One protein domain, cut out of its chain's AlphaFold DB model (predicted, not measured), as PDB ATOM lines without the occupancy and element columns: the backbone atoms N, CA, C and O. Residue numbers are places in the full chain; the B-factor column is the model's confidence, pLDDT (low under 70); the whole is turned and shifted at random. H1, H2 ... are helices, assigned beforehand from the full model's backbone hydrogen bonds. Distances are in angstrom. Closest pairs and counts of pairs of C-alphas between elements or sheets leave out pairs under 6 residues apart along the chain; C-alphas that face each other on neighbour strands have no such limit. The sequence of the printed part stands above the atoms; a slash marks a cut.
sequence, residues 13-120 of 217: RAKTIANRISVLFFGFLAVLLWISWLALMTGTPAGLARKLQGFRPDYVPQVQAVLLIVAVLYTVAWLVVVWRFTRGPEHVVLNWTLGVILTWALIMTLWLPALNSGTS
ATOM      1  N   ARG A  13      30.527  35.289 -35.371       70.12
ATOM      2  CA  ARG A  13      29.350  34.517 -35.796       70.12
ATOM      3  C   ARG A  13      29.679  33.396 -36.790       70.12
ATOM      4  O   ARG A  13      29.191  32.286 -36.604       70.12
ATOM      5  N   ALA A  14      30.517  33.645 -37.799       77.56
ATOM      6  CA  ALA A  14      30.934  32.624 -38.763       77.56
ATOM      7  C   ALA A  14      31.755  31.513 -38.093       77.56
ATOM      8  O   ALA A  14      31.509  30.337 -38.354       77.56
ATOM      9  N   LYS A  15      32.660  31.860 -37.167       73.62
ATOM     10  CA  LYS A  15      33.434  30.876 -36.386       73.62
ATOM     11  C   LYS A  15      32.522  30.011 -35.513       73.62
ATOM     12  O   LYS A  15      32.628  28.789 -35.532       73.62
ATOM     13  N   THR A  16      31.556  30.607 -34.818       75.56
ATOM     14  CA  THR A  16      30.585  29.854 -34.006       75.56
ATOM     15  C   THR A  16      29.700  28.930 -34.849       75.56
ATOM     16  O   THR A  16      29.447  27.793 -34.448       75.56
ATOM     17  N   ILE A  17      29.241  29.379 -36.023       81.25
ATOM     18  CA  ILE A  17      28.453  28.546 -36.947       81.25
ATOM     19  C   ILE A  17      29.302  27.383 -37.473       81.25
ATOM     20  O   ILE A  17      28.866  26.237 -37.394       81.25
ATOM     21  N   ALA A  18      30.528  27.649 -37.929       79.00
ATOM     22  CA  ALA A  18      31.449  26.617 -38.406       79.00
ATOM     23  C   ALA A  18      31.757  25.566 -37.326       79.00
ATOM     24  O   ALA A  18      31.791  24.368 -37.616       79.00
ATOM     25  N   ASN A  19      31.908  25.998 -36.069       81.38
ATOM     26  CA  ASN A  19      32.088  25.096 -34.936       81.38
ATOM     27  C   ASN A  19      30.887  24.146 -34.774       81.38
ATOM     28  O   ASN A  19      31.047  22.930 -34.697       81.38
ATOM     29  N   ARG A  20      29.666  24.701 -34.781       80.62
ATOM     30  CA  ARG A  20      28.425  23.920 -34.654       80.62
ATOM     31  C   ARG A  20      28.237  22.950 -35.813       80.62
ATOM     32  O   ARG A  20      27.896  21.799 -35.573       80.62
ATOM     33  N   ILE A  21      28.488  23.396 -37.043       84.69
ATOM     34  CA  ILE A  21      28.411  22.541 -38.234       84.69
ATOM     35  C   ILE A  21      29.398  21.379 -38.118       84.69
ATOM     36  O   ILE A  21      29.013  20.244 -38.369       84.69
ATOM     37  N   SER A  22      30.635  21.637 -37.683       82.12
ATOM     38  CA  SER A  22      31.653  20.590 -37.523       82.12
ATOM     39  C   SER A  22      31.211  19.533 -36.510       82.12
ATOM     40  O   SER A  22      31.219  18.343 -36.815       82.12
ATOM     41  N   VAL A  23      30.752  19.957 -35.328       83.25
ATOM     42  CA  VAL A  23      30.256  19.042 -34.287       83.25
ATOM     43  C   VAL A  23      29.053  18.232 -34.777       83.25
ATOM     44  O   VAL A  23      29.015  17.019 -34.574       83.25
ATOM     45  N   LEU A  24      28.091  18.872 -35.452       85.81
ATOM     46  CA  LEU A  24      26.912  18.193 -35.996       85.81
ATOM     47  C   LEU A  24      27.284  17.185 -37.086       85.81
ATOM     48  O   LEU A  24      26.774  16.070 -37.079       85.81
ATOM     49  N   PHE A  25      28.190  17.552 -37.993       87.81
ATOM     50  CA  PHE A  25      28.637  16.690 -39.082       87.81
ATOM     51  C   PHE A  25      29.362  15.445 -38.561       87.81
ATOM     52  O   PHE A  25      28.997  14.326 -38.921       87.81
ATOM     53  N   PHE A  26      30.345  15.615 -37.670       86.62
ATOM     54  CA  PHE A  26      31.080  14.481 -37.106       86.62
ATOM     55  C   PHE A  26      30.221  13.640 -36.159       86.62
ATOM     56  O   PHE A  26      30.335  12.417 -36.169       86.62
ATOM     57  N   GLY A  27      29.312  14.260 -35.398       87.25
ATOM     58  CA  GLY A  27      28.334  13.537 -34.584       87.25
ATOM     59  C   GLY A  27      27.391  12.688 -35.439       87.25
ATOM     60  O   GLY A  27      27.204  11.505 -35.163       87.25
ATOM     61  N   PHE A  28      26.855  13.256 -36.524       89.12
ATOM     62  CA  PHE A  28      26.029  12.527 -37.487       89.12
ATOM     63  C   PHE A  28      26.789  11.351 -38.110       89.12
ATOM     64  O   PHE A  28      26.273  10.235 -38.170       89.12
ATOM     65  N   LEU A  29      28.041  11.570 -38.514       89.06
ATOM     66  CA  LEU A  29      28.870  10.531 -39.112       89.06
ATOM     67  C   LEU A  29      29.222   9.416 -38.112       89.06
ATOM     68  O   LEU A  29      29.147   8.240 -38.464       89.06
ATOM     69  N   ALA A  30      29.514   9.754 -36.854       88.38
ATOM     70  CA  ALA A  30      29.723   8.772 -35.792       88.38
ATOM     71  C   ALA A  30      28.469   7.913 -35.550       88.38
ATOM     72  O   ALA A  30      28.574   6.690 -35.457       88.38
ATOM     73  N   VAL A  31      27.278   8.524 -35.515       88.62
ATOM     74  CA  VAL A  31      26.000   7.798 -35.393       88.62
ATOM     75  C   VAL A  31      25.787   6.860 -36.583       88.62
ATOM     76  O   VAL A  31      25.435   5.698 -36.384       88.62
ATOM     77  N   LEU A  32      26.049   7.317 -37.811       88.00
ATOM     78  CA  LEU A  32      25.955   6.464 -38.999       88.00
ATOM     79  C   LEU A  32      26.915   5.271 -38.939       88.00
ATOM     80  O   LEU A  32      26.506   4.162 -39.285       88.00
ATOM     81  N   LEU A  33      28.159   5.476 -38.488       87.62
ATOM     82  CA  LEU A  33      29.140   4.401 -38.319       87.62
ATOM     83  C   LEU A  33      28.674   3.373 -37.282       87.62
ATOM     84  O   LEU A  33      28.787   2.175 -37.543       87.62
ATOM     85  N   TRP A  34      28.115   3.823 -36.156       88.00
ATOM     86  CA  TRP A  34      27.558   2.954 -35.116       88.00
ATOM     87  C   TRP A  34      26.344   2.159 -35.603       88.00
ATOM     88  O   TRP A  34      26.325   0.939 -35.457       88.00
ATOM     89  N   ILE A  35      25.357   2.815 -36.224       85.12
ATOM     90  CA  ILE A  35      24.152   2.147 -36.755       85.12
ATOM     91  C   ILE A  35      24.531   1.127 -37.827       85.12
ATOM     92  O   ILE A  35      24.014   0.013 -37.844       85.12
ATOM     93  N   SER A  36      25.444   1.496 -38.720       82.25
ATOM     94  CA  SER A  36      25.881   0.621 -39.805       82.25
ATOM     95  C   SER A  36      26.690  -0.574 -39.289       82.25
ATOM     96  O   SER A  36      26.512  -1.683 -39.788       82.25
ATOM     97  N   TRP A  37      27.521  -0.388 -38.254       84.31
ATOM     98  CA  TRP A  37      28.207  -1.492 -37.578       84.31
ATOM     99  C   TRP A  37      27.231  -2.406 -36.830       84.31
ATOM    100  O   TRP A  37      27.324  -3.624 -36.959       84.31
ATOM    101  N   LEU A  38      26.250  -1.842 -36.117       82.19
ATOM    102  CA  LEU A  38      25.187  -2.618 -35.474       82.19
ATOM    103  C   LEU A  38      24.423  -3.445 -36.506       82.19
ATOM    104  O   LEU A  38      24.288  -4.646 -36.321       82.19
ATOM    105  N   ALA A  39      24.032  -2.847 -37.632       82.25
ATOM    106  CA  ALA A  39      23.346  -3.555 -38.710       82.25
ATOM    107  C   ALA A  39      24.181  -4.687 -39.316       82.25
ATOM    108  O   ALA A  39      23.627  -5.709 -39.721       82.25
ATOM    109  N   LEU A  40      25.503  -4.523 -39.367       76.12
ATOM    110  CA  LEU A  40      26.420  -5.566 -39.812       76.12
ATOM    111  C   LEU A  40      26.513  -6.723 -38.800       76.12
ATOM    112  O   LEU A  40      26.645  -7.873 -39.211       76.12
ATOM    113  N   MET A  41      26.416  -6.430 -37.500       75.38
ATOM    114  CA  MET A  41      26.495  -7.421 -36.419       75.38
ATOM    115  C   MET A  41      25.172  -8.151 -36.164       75.38
ATOM    116  O   MET A  41      25.169  -9.361 -35.966       75.38
ATOM    117  N   THR A  42      24.047  -7.434 -36.159       77.44
ATOM    118  CA  THR A  42      22.720  -7.975 -35.822       77.44
ATOM    119  C   THR A  42      21.904  -8.375 -37.048       77.44
ATOM    120  O   THR A  42      20.887  -9.051 -36.914       77.44
ATOM    121  N   GLY A  43      22.293  -7.925 -38.245       68.69
ATOM    122  CA  GLY A  43      21.493  -8.077 -39.463       68.69
ATOM    123  C   GLY A  43      20.270  -7.148 -39.528       68.69
ATOM    124  O   GLY A  43      19.500  -7.209 -40.488       68.69
ATOM    125  N   THR A  44      20.079  -6.269 -38.540       68.56
ATOM    126  CA  THR A  44      18.943  -5.342 -38.444       68.56
ATOM    127  C   THR A  44      19.442  -3.895 -38.473       68.56
ATOM    128  O   THR A  44      20.253  -3.524 -37.631       68.56
ATOM    129  N   PRO A  45      18.994  -3.040 -39.415       68.81
ATOM    130  CA  PRO A  45      17.885  -3.213 -40.359       68.81
ATOM    131  C   PRO A  45      18.241  -4.062 -41.594       68.81
ATOM    132  O   PRO A  45      19.256  -3.829 -42.250       68.81
ATOM    133  N   ALA A  46      17.342  -4.971 -41.989       71.38
ATOM    134  CA  ALA A  46      17.575  -5.948 -43.064       71.38
ATOM    135  C   ALA A  46      17.873  -5.329 -44.447       71.38
ATOM    136  O   ALA A  46      18.495  -5.961 -45.300       71.38
ATOM    137  N   GLY A  47      17.419  -4.098 -44.711       69.44
ATOM    138  CA  GLY A  47      17.752  -3.377 -45.945       69.44
ATOM    139  C   GLY A  47      19.214  -2.926 -45.993       69.44
ATOM    140  O   GLY A  47      19.866  -3.052 -47.031       69.44
ATOM    141  N   LEU A  48      19.741  -2.444 -44.864       67.25
ATOM    142  CA  LEU A  48      21.130  -2.007 -44.745       67.25
ATOM    143  C   LEU A  48      22.071  -3.213 -44.670       67.25
ATOM    144  O   LEU A  48      23.059  -3.256 -45.400       67.25
ATOM    145  N   ALA A  49      21.708  -4.227 -43.880       68.31
ATOM    146  CA  ALA A  49      22.462  -5.472 -43.770       68.31
ATOM    147  C   ALA A  49      22.632  -6.161 -45.131       68.31
ATOM    148  O   ALA A  49      23.752  -6.496 -45.500       68.31
ATOM    149  N   ARG A  50      21.565  -6.271 -45.939       65.44
ATOM    150  CA  ARG A  50      21.657  -6.851 -47.293       65.44
ATOM    151  C   ARG A  50      22.583  -6.067 -48.223       65.44
ATOM    152  O   ARG A  50      23.346  -6.678 -48.964       65.44
ATOM    153  N   LYS A  51      22.555  -4.730 -48.184       69.31
ATOM    154  CA  LYS A  51      23.475  -3.903 -48.989       69.31
ATOM    155  C   LYS A  51      24.930  -4.096 -48.558       69.31
ATOM    156  O   LYS A  51      25.801  -4.240 -49.413       69.31
ATOM    157  N   LEU A  52      25.187  -4.128 -47.250       68.00
ATOM    158  CA  LEU A  52      26.528  -4.328 -46.699       68.00
ATOM    159  C   LEU A  52      27.059  -5.744 -46.977       68.00
ATOM    160  O   LEU A  52      28.198  -5.888 -47.414       68.00
ATOM    161  N   GLN A  53      26.222  -6.773 -46.819       65.44
ATOM    162  CA  GLN A  53      26.539  -8.164 -47.161       65.44
ATOM    163  C   GLN A  53      26.757  -8.350 -48.667       65.44
ATOM    164  O   GLN A  53      27.681  -9.045 -49.067       65.44
ATOM    165  N   GLY A  54      25.983  -7.670 -49.520       60.94
ATOM    166  CA  GLY A  54      26.219  -7.662 -50.968       60.94
ATOM    167  C   GLY A  54      27.582  -7.071 -51.347       60.94
ATOM    168  O   GLY A  54      28.220  -7.528 -52.293       60.94
ATOM    169  N   PHE A  55      28.073  -6.095 -50.577       60.50
ATOM    170  CA  PHE A  55      29.418  -5.541 -50.749       60.50
ATOM    171  C   PHE A  55      30.518  -6.449 -50.163       60.50
ATOM    172  O   PHE A  55      31.672  -6.364 -50.593       60.50
ATOM    173  N   ARG A  56      30.182  -7.295 -49.176       60.34
ATOM    174  CA  ARG A  56      31.110  -8.116 -48.374       60.34
ATOM    175  C   ARG A  56      30.499  -9.498 -48.041       60.34
ATOM    176  O   ARG A  56      30.168  -9.741 -46.881       60.34
ATOM    177  N   PRO A  57      30.364 -10.408 -49.023       56.72
ATOM    178  CA  PRO A  57      29.652 -11.681 -48.839       56.72
ATOM    179  C   PRO A  57      30.312 -12.624 -47.819       56.72
ATOM    180  O   PRO A  57      29.621 -13.413 -47.187       56.72
ATOM    181  N   ASP A  58      31.625 -12.501 -47.603       57.16
ATOM    182  CA  ASP A  58      32.407 -13.394 -46.732       57.16
ATOM    183  C   ASP A  58      32.670 -12.817 -45.327       57.16
ATOM    184  O   ASP A  58      33.576 -13.258 -44.616       57.16
ATOM    185  N   TYR A  59      31.944 -11.769 -44.921       59.28
ATOM    186  CA  TYR A  59      32.145 -11.173 -43.602       59.28
ATOM    187  C   TYR A  59      31.553 -12.055 -42.496       59.28
ATOM    188  O   TYR A  59      30.339 -12.130 -42.328       59.28
ATOM    189  N   VAL A  60      32.430 -12.669 -41.700       62.34
ATOM    190  CA  VAL A  60      32.054 -13.293 -40.428       62.34
ATOM    191  C   VAL A  60      32.103 -12.221 -39.333       62.34
ATOM    192  O   VAL A  60      33.162 -11.611 -39.151       62.34
ATOM    193  N   PRO A  61      31.005 -11.980 -38.591       63.56
ATOM    194  CA  PRO A  61      30.991 -11.044 -37.474       63.56
ATOM    195  C   PRO A  61      32.051 -11.430 -36.437       63.56
ATOM    196  O   PRO A  61      31.959 -12.471 -35.790       63.56
ATOM    197  N   GLN A  62      33.079 -10.598 -36.284       67.00
ATOM    198  CA  GLN A  62      34.083 -10.747 -35.232       67.00
ATOM    199  C   GLN A  62      34.066  -9.498 -34.362       67.00
ATOM    200  O   GLN A  62      34.491  -8.423 -34.790       67.00
ATOM    201  N   VAL A  63      33.567  -9.646 -33.135       66.88
ATOM    202  CA  VAL A  63      33.552  -8.576 -32.136       66.88
ATOM    203  C   VAL A  63      34.751  -8.760 -31.219       66.88
ATOM    204  O   VAL A  63      34.806  -9.696 -30.425       66.88
ATOM    205  N   GLN A  64      35.715  -7.851 -31.311       77.06
ATOM    206  CA  GLN A  64      36.766  -7.749 -30.305       77.06
ATOM    207  C   GLN A  64      36.274  -6.810 -29.204       77.06
ATOM    208  O   GLN A  64      36.189  -5.600 -29.415       77.06
ATOM    209  N   ALA A  65      35.951  -7.362 -28.030       77.38
ATOM    210  CA  ALA A  65      35.419  -6.592 -26.902       77.38
ATOM    211  C   ALA A  65      36.321  -5.402 -26.521       77.38
ATOM    212  O   ALA A  65      35.825  -4.320 -26.224       77.38
ATOM    213  N   VAL A  66      37.644  -5.572 -26.620       80.44
ATOM    214  CA  VAL A  66      38.626  -4.506 -26.369       80.44
ATOM    215  C   VAL A  66      38.440  -3.329 -27.332       80.44
ATOM    216  O   VAL A  66      38.351  -2.188 -26.887       80.44
ATOM    217  N   LEU A  67      38.321  -3.587 -28.641       80.94
ATOM    218  CA  LEU A  67      38.115  -2.534 -29.645       80.94
ATOM    219  C   LEU A  67      36.772  -1.819 -29.446       80.94
ATOM    220  O   LEU A  67      36.700  -0.603 -29.616       80.94
ATOM    221  N   LEU A  68      35.733  -2.553 -29.034       82.56
ATOM    222  CA  LEU A  68      34.425  -1.977 -28.722       82.56
ATOM    223  C   LEU A  68      34.499  -1.021 -27.523       82.56
ATOM    224  O   LEU A  68      33.993   0.096 -27.601       82.56
ATOM    225  N   ILE A  69      35.164  -1.427 -26.438       84.94
ATOM    226  CA  ILE A  69      35.360  -0.579 -25.252       84.94
ATOM    227  C   ILE A  69      36.127   0.689 -25.634       84.94
ATOM    228  O   ILE A  69      35.703   1.789 -25.288       84.94
ATOM    229  N   VAL A  70      37.215   0.556 -26.399       85.62
ATOM    230  CA  VAL A  70      38.009   1.702 -26.869       85.62
ATOM    231  C   VAL A  70      37.155   2.665 -27.698       85.62
ATOM    232  O   VAL A  70      37.204   3.873 -27.477       85.62
ATOM    233  N   ALA A  71      36.324   2.156 -28.607       85.88
ATOM    234  CA  ALA A  71      35.430   2.982 -29.413       85.88
ATOM    235  C   ALA A  71      34.378   3.734 -28.583       85.88
ATOM    236  O   ALA A  71      34.111   4.917 -28.831       85.88
ATOM    237  N   VAL A  72      33.800   3.077 -27.574       87.75
ATOM    238  CA  VAL A  72      32.875   3.719 -26.630       87.75
ATOM    239  C   VAL A  72      33.599   4.811 -25.844       87.75
ATOM    240  O   VAL A  72      33.093   5.929 -25.770       87.75
ATOM    241  N   LEU A  73      34.803   4.538 -25.333       88.94
ATOM    242  CA  LEU A  73      35.607   5.521 -24.602       88.94
ATOM    243  C   LEU A  73      35.928   6.750 -25.460       88.94
ATOM    244  O   LEU A  73      35.750   7.869 -24.986       88.94
ATOM    245  N   TYR A  74      36.323   6.566 -26.725       86.94
ATOM    246  CA  TYR A  74      36.542   7.685 -27.651       86.94
ATOM    247  C   TYR A  74      35.268   8.505 -27.882       86.94
ATOM    248  O   TYR A  74      35.318   9.735 -27.869       86.94
ATOM    249  N   THR A  75      34.123   7.838 -28.049       86.19
ATOM    250  CA  THR A  75      32.831   8.509 -28.261       86.19
ATOM    251  C   THR A  75      32.421   9.325 -27.030       86.19
ATOM    252  O   THR A  75      32.030  10.485 -27.155       86.19
ATOM    253  N   VAL A  76      32.566   8.754 -25.830       87.81
ATOM    254  CA  VAL A  76      32.267   9.434 -24.560       87.81
ATOM    255  C   VAL A  76      33.228  10.597 -24.322       87.81
ATOM    256  O   VAL A  76      32.779  11.695 -24.001       87.81
ATOM    257  N   ALA A  77      34.533  10.397 -24.525       87.00
ATOM    258  CA  ALA A  77      35.532  11.451 -24.376       87.00
ATOM    259  C   ALA A  77      35.238  12.637 -25.305       87.00
ATOM    260  O   ALA A  77      35.258  13.785 -24.861       87.00
ATOM    261  N   TRP A  78      34.882  12.370 -26.564       87.69
ATOM    262  CA  TRP A  78      34.490  13.411 -27.510       87.69
ATOM    263  C   TRP A  78      33.243  14.178 -27.046       87.69
ATOM    264  O   TRP A  78      33.263  15.407 -27.024       87.69
ATOM    265  N   LEU A  79      32.190  13.482 -26.594       84.69
ATOM    266  CA  LEU A  79      30.977  14.123 -26.062       84.69
ATOM    267  C   LEU A  79      31.274  15.006 -24.845       84.69
ATOM    268  O   LEU A  79      30.773  16.129 -24.763       84.69
ATOM    269  N   VAL A  80      32.112  14.528 -23.920       86.00
ATOM    270  CA  VAL A  80      32.534  15.292 -22.737       86.00
ATOM    271  C   VAL A  80      33.283  16.553 -23.155       86.00
ATOM    272  O   VAL A  80      32.967  17.636 -22.658       86.00
ATOM    273  N   VAL A  81      34.231  16.444 -24.091       84.44
ATOM    274  CA  VAL A  81      34.996  17.602 -24.572       84.44
ATOM    275  C   VAL A  81      34.078  18.623 -25.238       84.44
ATOM    276  O   VAL A  81      34.110  19.800 -24.870       84.44
ATOM    277  N   VAL A  82      33.199  18.168 -26.135       82.19
ATOM    278  CA  VAL A  82      32.252  19.035 -26.843       82.19
ATOM    279  C   VAL A  82      31.313  19.757 -25.872       82.19
ATOM    280  O   VAL A  82      31.049  20.957 -26.008       82.19
ATOM    281  N   TRP A  83      30.812  19.043 -24.861       81.31
ATOM    282  CA  TRP A  83      29.860  19.588 -23.900       81.31
ATOM    283  C   TRP A  83      30.495  20.581 -22.919       81.31
ATOM    284  O   TRP A  83      29.861  21.593 -22.590       81.31
ATOM    285  N   ARG A  84      31.728  20.299 -22.470       79.25
ATOM    286  CA  ARG A  84      32.415  21.016 -21.385       79.25
ATOM    287  C   ARG A  84      33.276  22.182 -21.866       79.25
ATOM    288  O   ARG A  84      33.318  23.193 -21.168       79.25
ATOM    289  N   PHE A  85      33.953  22.050 -23.009       69.38
ATOM    290  CA  PHE A  85      35.087  22.919 -23.348       69.38
ATOM    291  C   PHE A  85      34.944  23.707 -24.648       69.38
ATOM    292  O   PHE A  85      35.758  24.586 -24.889       69.38
ATOM    293  N   THR A  86      33.943  23.448 -25.495       65.88
ATOM    294  CA  THR A  86      34.022  23.926 -26.890       65.88
ATOM    295  C   THR A  86      32.806  24.705 -27.381       65.88
ATOM    296  O   THR A  86      32.455  24.643 -28.559       65.88
ATOM    297  N   ARG A  87      32.133  25.448 -26.494       66.88
ATOM    298  CA  ARG A  87      30.995  26.310 -26.880       66.88
ATOM    299  C   ARG A  87      31.427  27.629 -27.542       66.88
ATOM    300  O   ARG A  87      30.577  28.307 -28.117       66.88
ATOM    301  N   GLY A  88      32.718  27.964 -27.486       67.69
ATOM    302  CA  GLY A  88      33.296  29.197 -28.025       67.69
ATOM    303  C   GLY A  88      33.814  29.106 -29.476       67.69
ATOM    304  O   GLY A  88      34.094  28.012 -29.977       67.69
ATOM    305  N   PRO A  89      33.932  30.249 -30.175       66.81
ATOM    306  CA  PRO A  89      34.436  30.374 -31.551       66.81
ATOM    307  C   PRO A  89      35.933  30.045 -31.711       66.81
ATOM    308  O   PRO A  89      36.373  29.717 -32.811       66.81
ATOM    309  N   GLU A  90      36.723  30.125 -30.644       75.62
ATOM    310  CA  GLU A  90      38.157  29.811 -30.623       75.62
ATOM    311  C   GLU A  90      38.453  28.310 -30.778       75.62
ATOM    312  O   GLU A  90      39.546  27.927 -31.189       75.62
ATOM    313  N   HIS A  91      37.463  27.452 -30.526       78.06
ATOM    314  CA  HIS A  91      37.640  26.000 -30.494       78.06
ATOM    315  C   HIS A  91      37.294  25.286 -31.809       78.06
ATOM    316  O   HIS A  91      37.327  24.059 -31.849       78.06
ATOM    317  N   VAL A  92      37.004  26.020 -32.894       78.25
ATOM    318  CA  VAL A  92      36.625  25.441 -34.205       78.25
ATOM    319  C   VAL A  92      37.632  24.392 -34.678       78.25
ATOM    320  O   VAL A  92      37.247  23.281 -35.029       78.25
ATOM    321  N   VAL A  93      38.926  24.732 -34.665       79.81
ATOM    322  CA  VAL A  93      39.990  23.841 -35.156       79.81
ATOM    323  C   VAL A  93      40.113  22.601 -34.274       79.81
ATOM    324  O   VAL A  93      40.249  21.499 -34.793       79.81
ATOM    325  N   LEU A  94      40.007  22.769 -32.955       82.06
ATOM    326  CA  LEU A  94      40.102  21.675 -31.989       82.06
ATOM    327  C   LEU A  94      38.918  20.706 -32.105       82.06
ATOM    328  O   LEU A  94      39.105  19.495 -32.088       82.06
ATOM    329  N   ASN A  95      37.701  21.216 -32.292       80.94
ATOM    330  CA  ASN A  95      36.536  20.365 -32.532       80.94
ATOM    331  C   ASN A  95      36.611  19.624 -33.859       80.94
ATOM    332  O   ASN A  95      36.187  18.472 -33.948       80.94
ATOM    333  N   TRP A  96      37.167  20.272 -34.878       83.12
ATOM    334  CA  TRP A  96      37.370  19.643 -36.168       83.12
ATOM    335  C   TRP A  96      38.387  18.498 -36.078       83.12
ATOM    336  O   TRP A  96      38.079  17.382 -36.490       83.12
ATOM    337  N   THR A  97      39.555  18.721 -35.462       86.81
ATOM    338  CA  THR A  97      40.568  17.665 -35.294       86.81
ATOM    339  C   THR A  97      40.063  16.518 -34.425       86.81
ATOM    340  O   THR A  97      40.240  15.360 -34.793       86.81
ATOM    341  N   LEU A  98      39.367  16.807 -33.321       86.19
ATOM    342  CA  LEU A  98      38.763  15.775 -32.474       86.19
ATOM    343  C   LEU A  98      37.676  14.977 -33.202       86.19
ATOM    344  O   LEU A  98      37.593  13.765 -33.022       86.19
ATOM    345  N   GLY A  99      36.865  15.625 -34.043       86.75
ATOM    346  CA  GLY A  99      35.869  14.948 -34.874       86.75
ATOM    347  C   GLY A  99      36.495  14.017 -35.918       86.75
ATOM    348  O   GLY A  99      36.028  12.888 -36.098       86.75
ATOM    349  N   VAL A 100      37.595  14.445 -36.549       88.25
ATOM    350  CA  VAL A 100      38.381  13.603 -37.468       88.25
ATOM    351  C   VAL A 100      38.995  12.414 -36.728       88.25
ATOM    352  O   VAL A 100      38.864  11.284 -37.196       88.25
ATOM    353  N   ILE A 101      39.605  12.636 -35.557       88.75
ATOM    354  CA  ILE A 101      40.197  11.568 -34.736       88.75
ATOM    355  C   ILE A 101      39.128  10.564 -34.304       88.75
ATOM    356  O   ILE A 101      39.348   9.367 -34.450       88.75
ATOM    357  N   LEU A 102      37.963  11.023 -33.834       88.69
ATOM    358  CA  LEU A 102      36.846  10.149 -33.464       88.69
ATOM    359  C   LEU A 102      36.396   9.298 -34.654       88.69
ATOM    360  O   LEU A 102      36.276   8.081 -34.541       88.69
ATOM    361  N   THR A 103      36.161   9.941 -35.798       87.94
ATOM    362  CA  THR A 103      35.729   9.268 -37.029       87.94
ATOM    363  C   THR A 103      36.730   8.197 -37.444       87.94
ATOM    364  O   THR A 103      36.362   7.052 -37.704       87.94
ATOM    365  N   TRP A 104      38.008   8.562 -37.478       91.56
ATOM    366  CA  TRP A 104      39.078   7.661 -37.870       91.56
ATOM    367  C   TRP A 104      39.254   6.512 -36.871       91.56
ATOM    368  O   TRP A 104      39.357   5.359 -37.287       91.56
ATOM    369  N   ALA A 105      39.194   6.795 -35.568       87.56
ATOM    370  CA  ALA A 105      39.247   5.785 -34.518       87.56
ATOM    371  C   ALA A 105      38.081   4.795 -34.632       87.56
ATOM    372  O   ALA A 105      38.306   3.589 -34.566       87.56
ATOM    373  N   LEU A 106      36.851   5.265 -34.871       87.94
ATOM    374  CA  LEU A 106      35.692   4.396 -35.095       87.94
ATOM    375  C   LEU A 106      35.878   3.511 -36.332       87.94
ATOM    376  O   LEU A 106      35.607   2.315 -36.274       87.94
ATOM    377  N   ILE A 107      36.396   4.055 -37.435       86.31
ATOM    378  CA  ILE A 107      36.690   3.257 -38.633       86.31
ATOM    379  C   ILE A 107      37.752   2.188 -38.322       86.31
ATOM    380  O   ILE A 107      37.557   1.011 -38.624       86.31
ATOM    381  N   MET A 108      38.853   2.556 -37.669       84.00
ATOM    382  CA  MET A 108      39.955   1.629 -37.380       84.00
ATOM    383  C   MET A 108      39.635   0.598 -36.291       84.00
ATOM    384  O   MET A 108      40.287  -0.438 -36.223       84.00
ATOM    385  N   THR A 109      38.631   0.835 -35.449       84.12
ATOM    386  CA  THR A 109      38.242  -0.097 -34.379       84.12
ATOM    387  C   THR A 109      37.053  -0.965 -34.783       84.12
ATOM    388  O   THR A 109      37.144  -2.190 -34.735       84.12
ATOM    389  N   LEU A 110      35.951  -0.355 -35.229       83.06
ATOM    390  CA  LEU A 110      34.717  -1.066 -35.579       83.06
ATOM    391  C   LEU A 110      34.782  -1.661 -36.984       83.06
ATOM    392  O   LEU A 110      34.344  -2.791 -37.204       83.06
ATOM    393  N   TRP A 111      35.302  -0.895 -37.941       80.25
ATOM    394  CA  TRP A 111      35.226  -1.250 -39.357       80.25
ATOM    395  C   TRP A 111      36.449  -1.993 -39.863       80.25
ATOM    396  O   TRP A 111      36.350  -2.645 -40.893       80.25
ATOM    397  N   LEU A 112      37.575  -1.981 -39.154       78.81
ATOM    398  CA  LEU A 112      38.795  -2.652 -39.601       78.81
ATOM    399  C   LEU A 112      38.613  -4.156 -39.891       78.81
ATOM    400  O   LEU A 112      39.021  -4.585 -40.973       78.81
ATOM    401  N   PRO A 113      37.944  -4.971 -39.042       71.81
ATOM    402  CA  PRO A 113      37.695  -6.379 -39.368       71.81
ATOM    403  C   PRO A 113      36.809  -6.512 -40.609       71.81
ATOM    404  O   PRO A 113      37.069  -7.317 -41.508       71.81
ATOM    405  N   ALA A 114      35.781  -5.663 -40.673       69.62
ATOM    406  CA  ALA A 114      34.846  -5.607 -41.777       69.62
ATOM    407  C   ALA A 114      35.472  -5.104 -43.067       69.62
ATOM    408  O   ALA A 114      34.946  -5.477 -44.101       69.62
ATOM    409  N   LEU A 115      36.561  -4.324 -43.018       69.75
ATOM    410  CA  LEU A 115      37.357  -3.805 -44.136       69.75
ATOM    411  C   LEU A 115      38.490  -4.751 -44.550       69.75
ATOM    412  O   LEU A 115      38.818  -4.792 -45.736       69.75
ATOM    413  N   ASN A 116      38.955  -5.622 -43.657       67.38
ATOM    414  CA  ASN A 116      39.962  -6.640 -43.963       67.38
ATOM    415  C   ASN A 116      39.372  -7.946 -44.547       67.38
ATOM    416  O   ASN A 116      40.003  -8.604 -45.369       67.38
ATOM    417  N   SER A 117      38.140  -8.318 -44.178       59.62
ATOM    418  CA  SER A 117      37.510  -9.589 -44.602       59.62
ATOM    419  C   SER A 117      37.437  -9.812 -46.123       59.62
ATOM    420  O   SER A 117      37.686 -10.906 -46.610       59.62
ATOM    421  N   GLY A 118      37.129  -8.769 -46.888       54.66
ATOM    422  CA  GLY A 118      36.914  -8.797 -48.332       54.66
ATOM    423  C   GLY A 118      38.189  -9.000 -49.148       54.66
ATOM    424  O   GLY A 118      38.085  -9.452 -50.286       54.66
ATOM    425  N   THR A 119      39.355  -8.736 -48.560       55.44
ATOM    426  CA  THR A 119      40.674  -8.922 -49.184       55.44
ATOM    427  C   THR A 119      41.316 -10.247 -48.762       55.44
ATOM    428  O   THR A 119      42.365 -10.627 -49.271       55.44
ATOM    429  N   SER A 120      40.726 -10.975 -47.809       59.31
ATOM    430  CA  SER A 120      41.445 -12.045 -47.127       59.31
ATOM    431  C   SER A 120      41.582 -13.303 -47.990       59.31
ATOM    432  O   SER A 120      40.730 -14.186 -47.982       59.31
TER     433      SER A 120
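AT A GLANCE: This is residues 13 to 120 of the 217 residues of an uncharacterized protein of Nitrospirae bacterium GWC2_57_9 (UniProt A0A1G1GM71). Three long helices, H1, H3 and H4, form an up-and-down bundle, H3 running against H1 and H4 against H3, with H1 and H4 running the same way; short H2 lies across H1 near one end. The printed part has 108 residues with four named helices, H1 to H4 in order, and no named strand: all helix. It is elongated, 48 by 27 by 23 A, and only just loose, close to compact, with radius of gyration of the C-alphas 15.9 A.

HOW THE PARTS SIT: H4, residues 89 to 119, touches H1, residues 13 to 42, closest at C-alphas 89 and 16, 4.6 A. It makes a hairpin with H3, residues 65 to 85, closest at C-alphas 109 and 67, 5.3 A. H1 touches H2, residues 46 to 55, with residues 36 to 40 alone, about perpendicular at 86 degrees. In H4, 20 of 27 O i to N i+4 pairs are within hydrogen-bond range; elsewhere every one is.

IN THESE COORDINATES: H1, 43.0 A long, begins at (29.350, 34.517, -35.796); H4, 43.5 A long with a kink of 53 degrees near residue 113, ends at (40.674, -8.922, -49.184).

THE WHOLE: The printed part has no cut; 32 residues have pLDDT under 70.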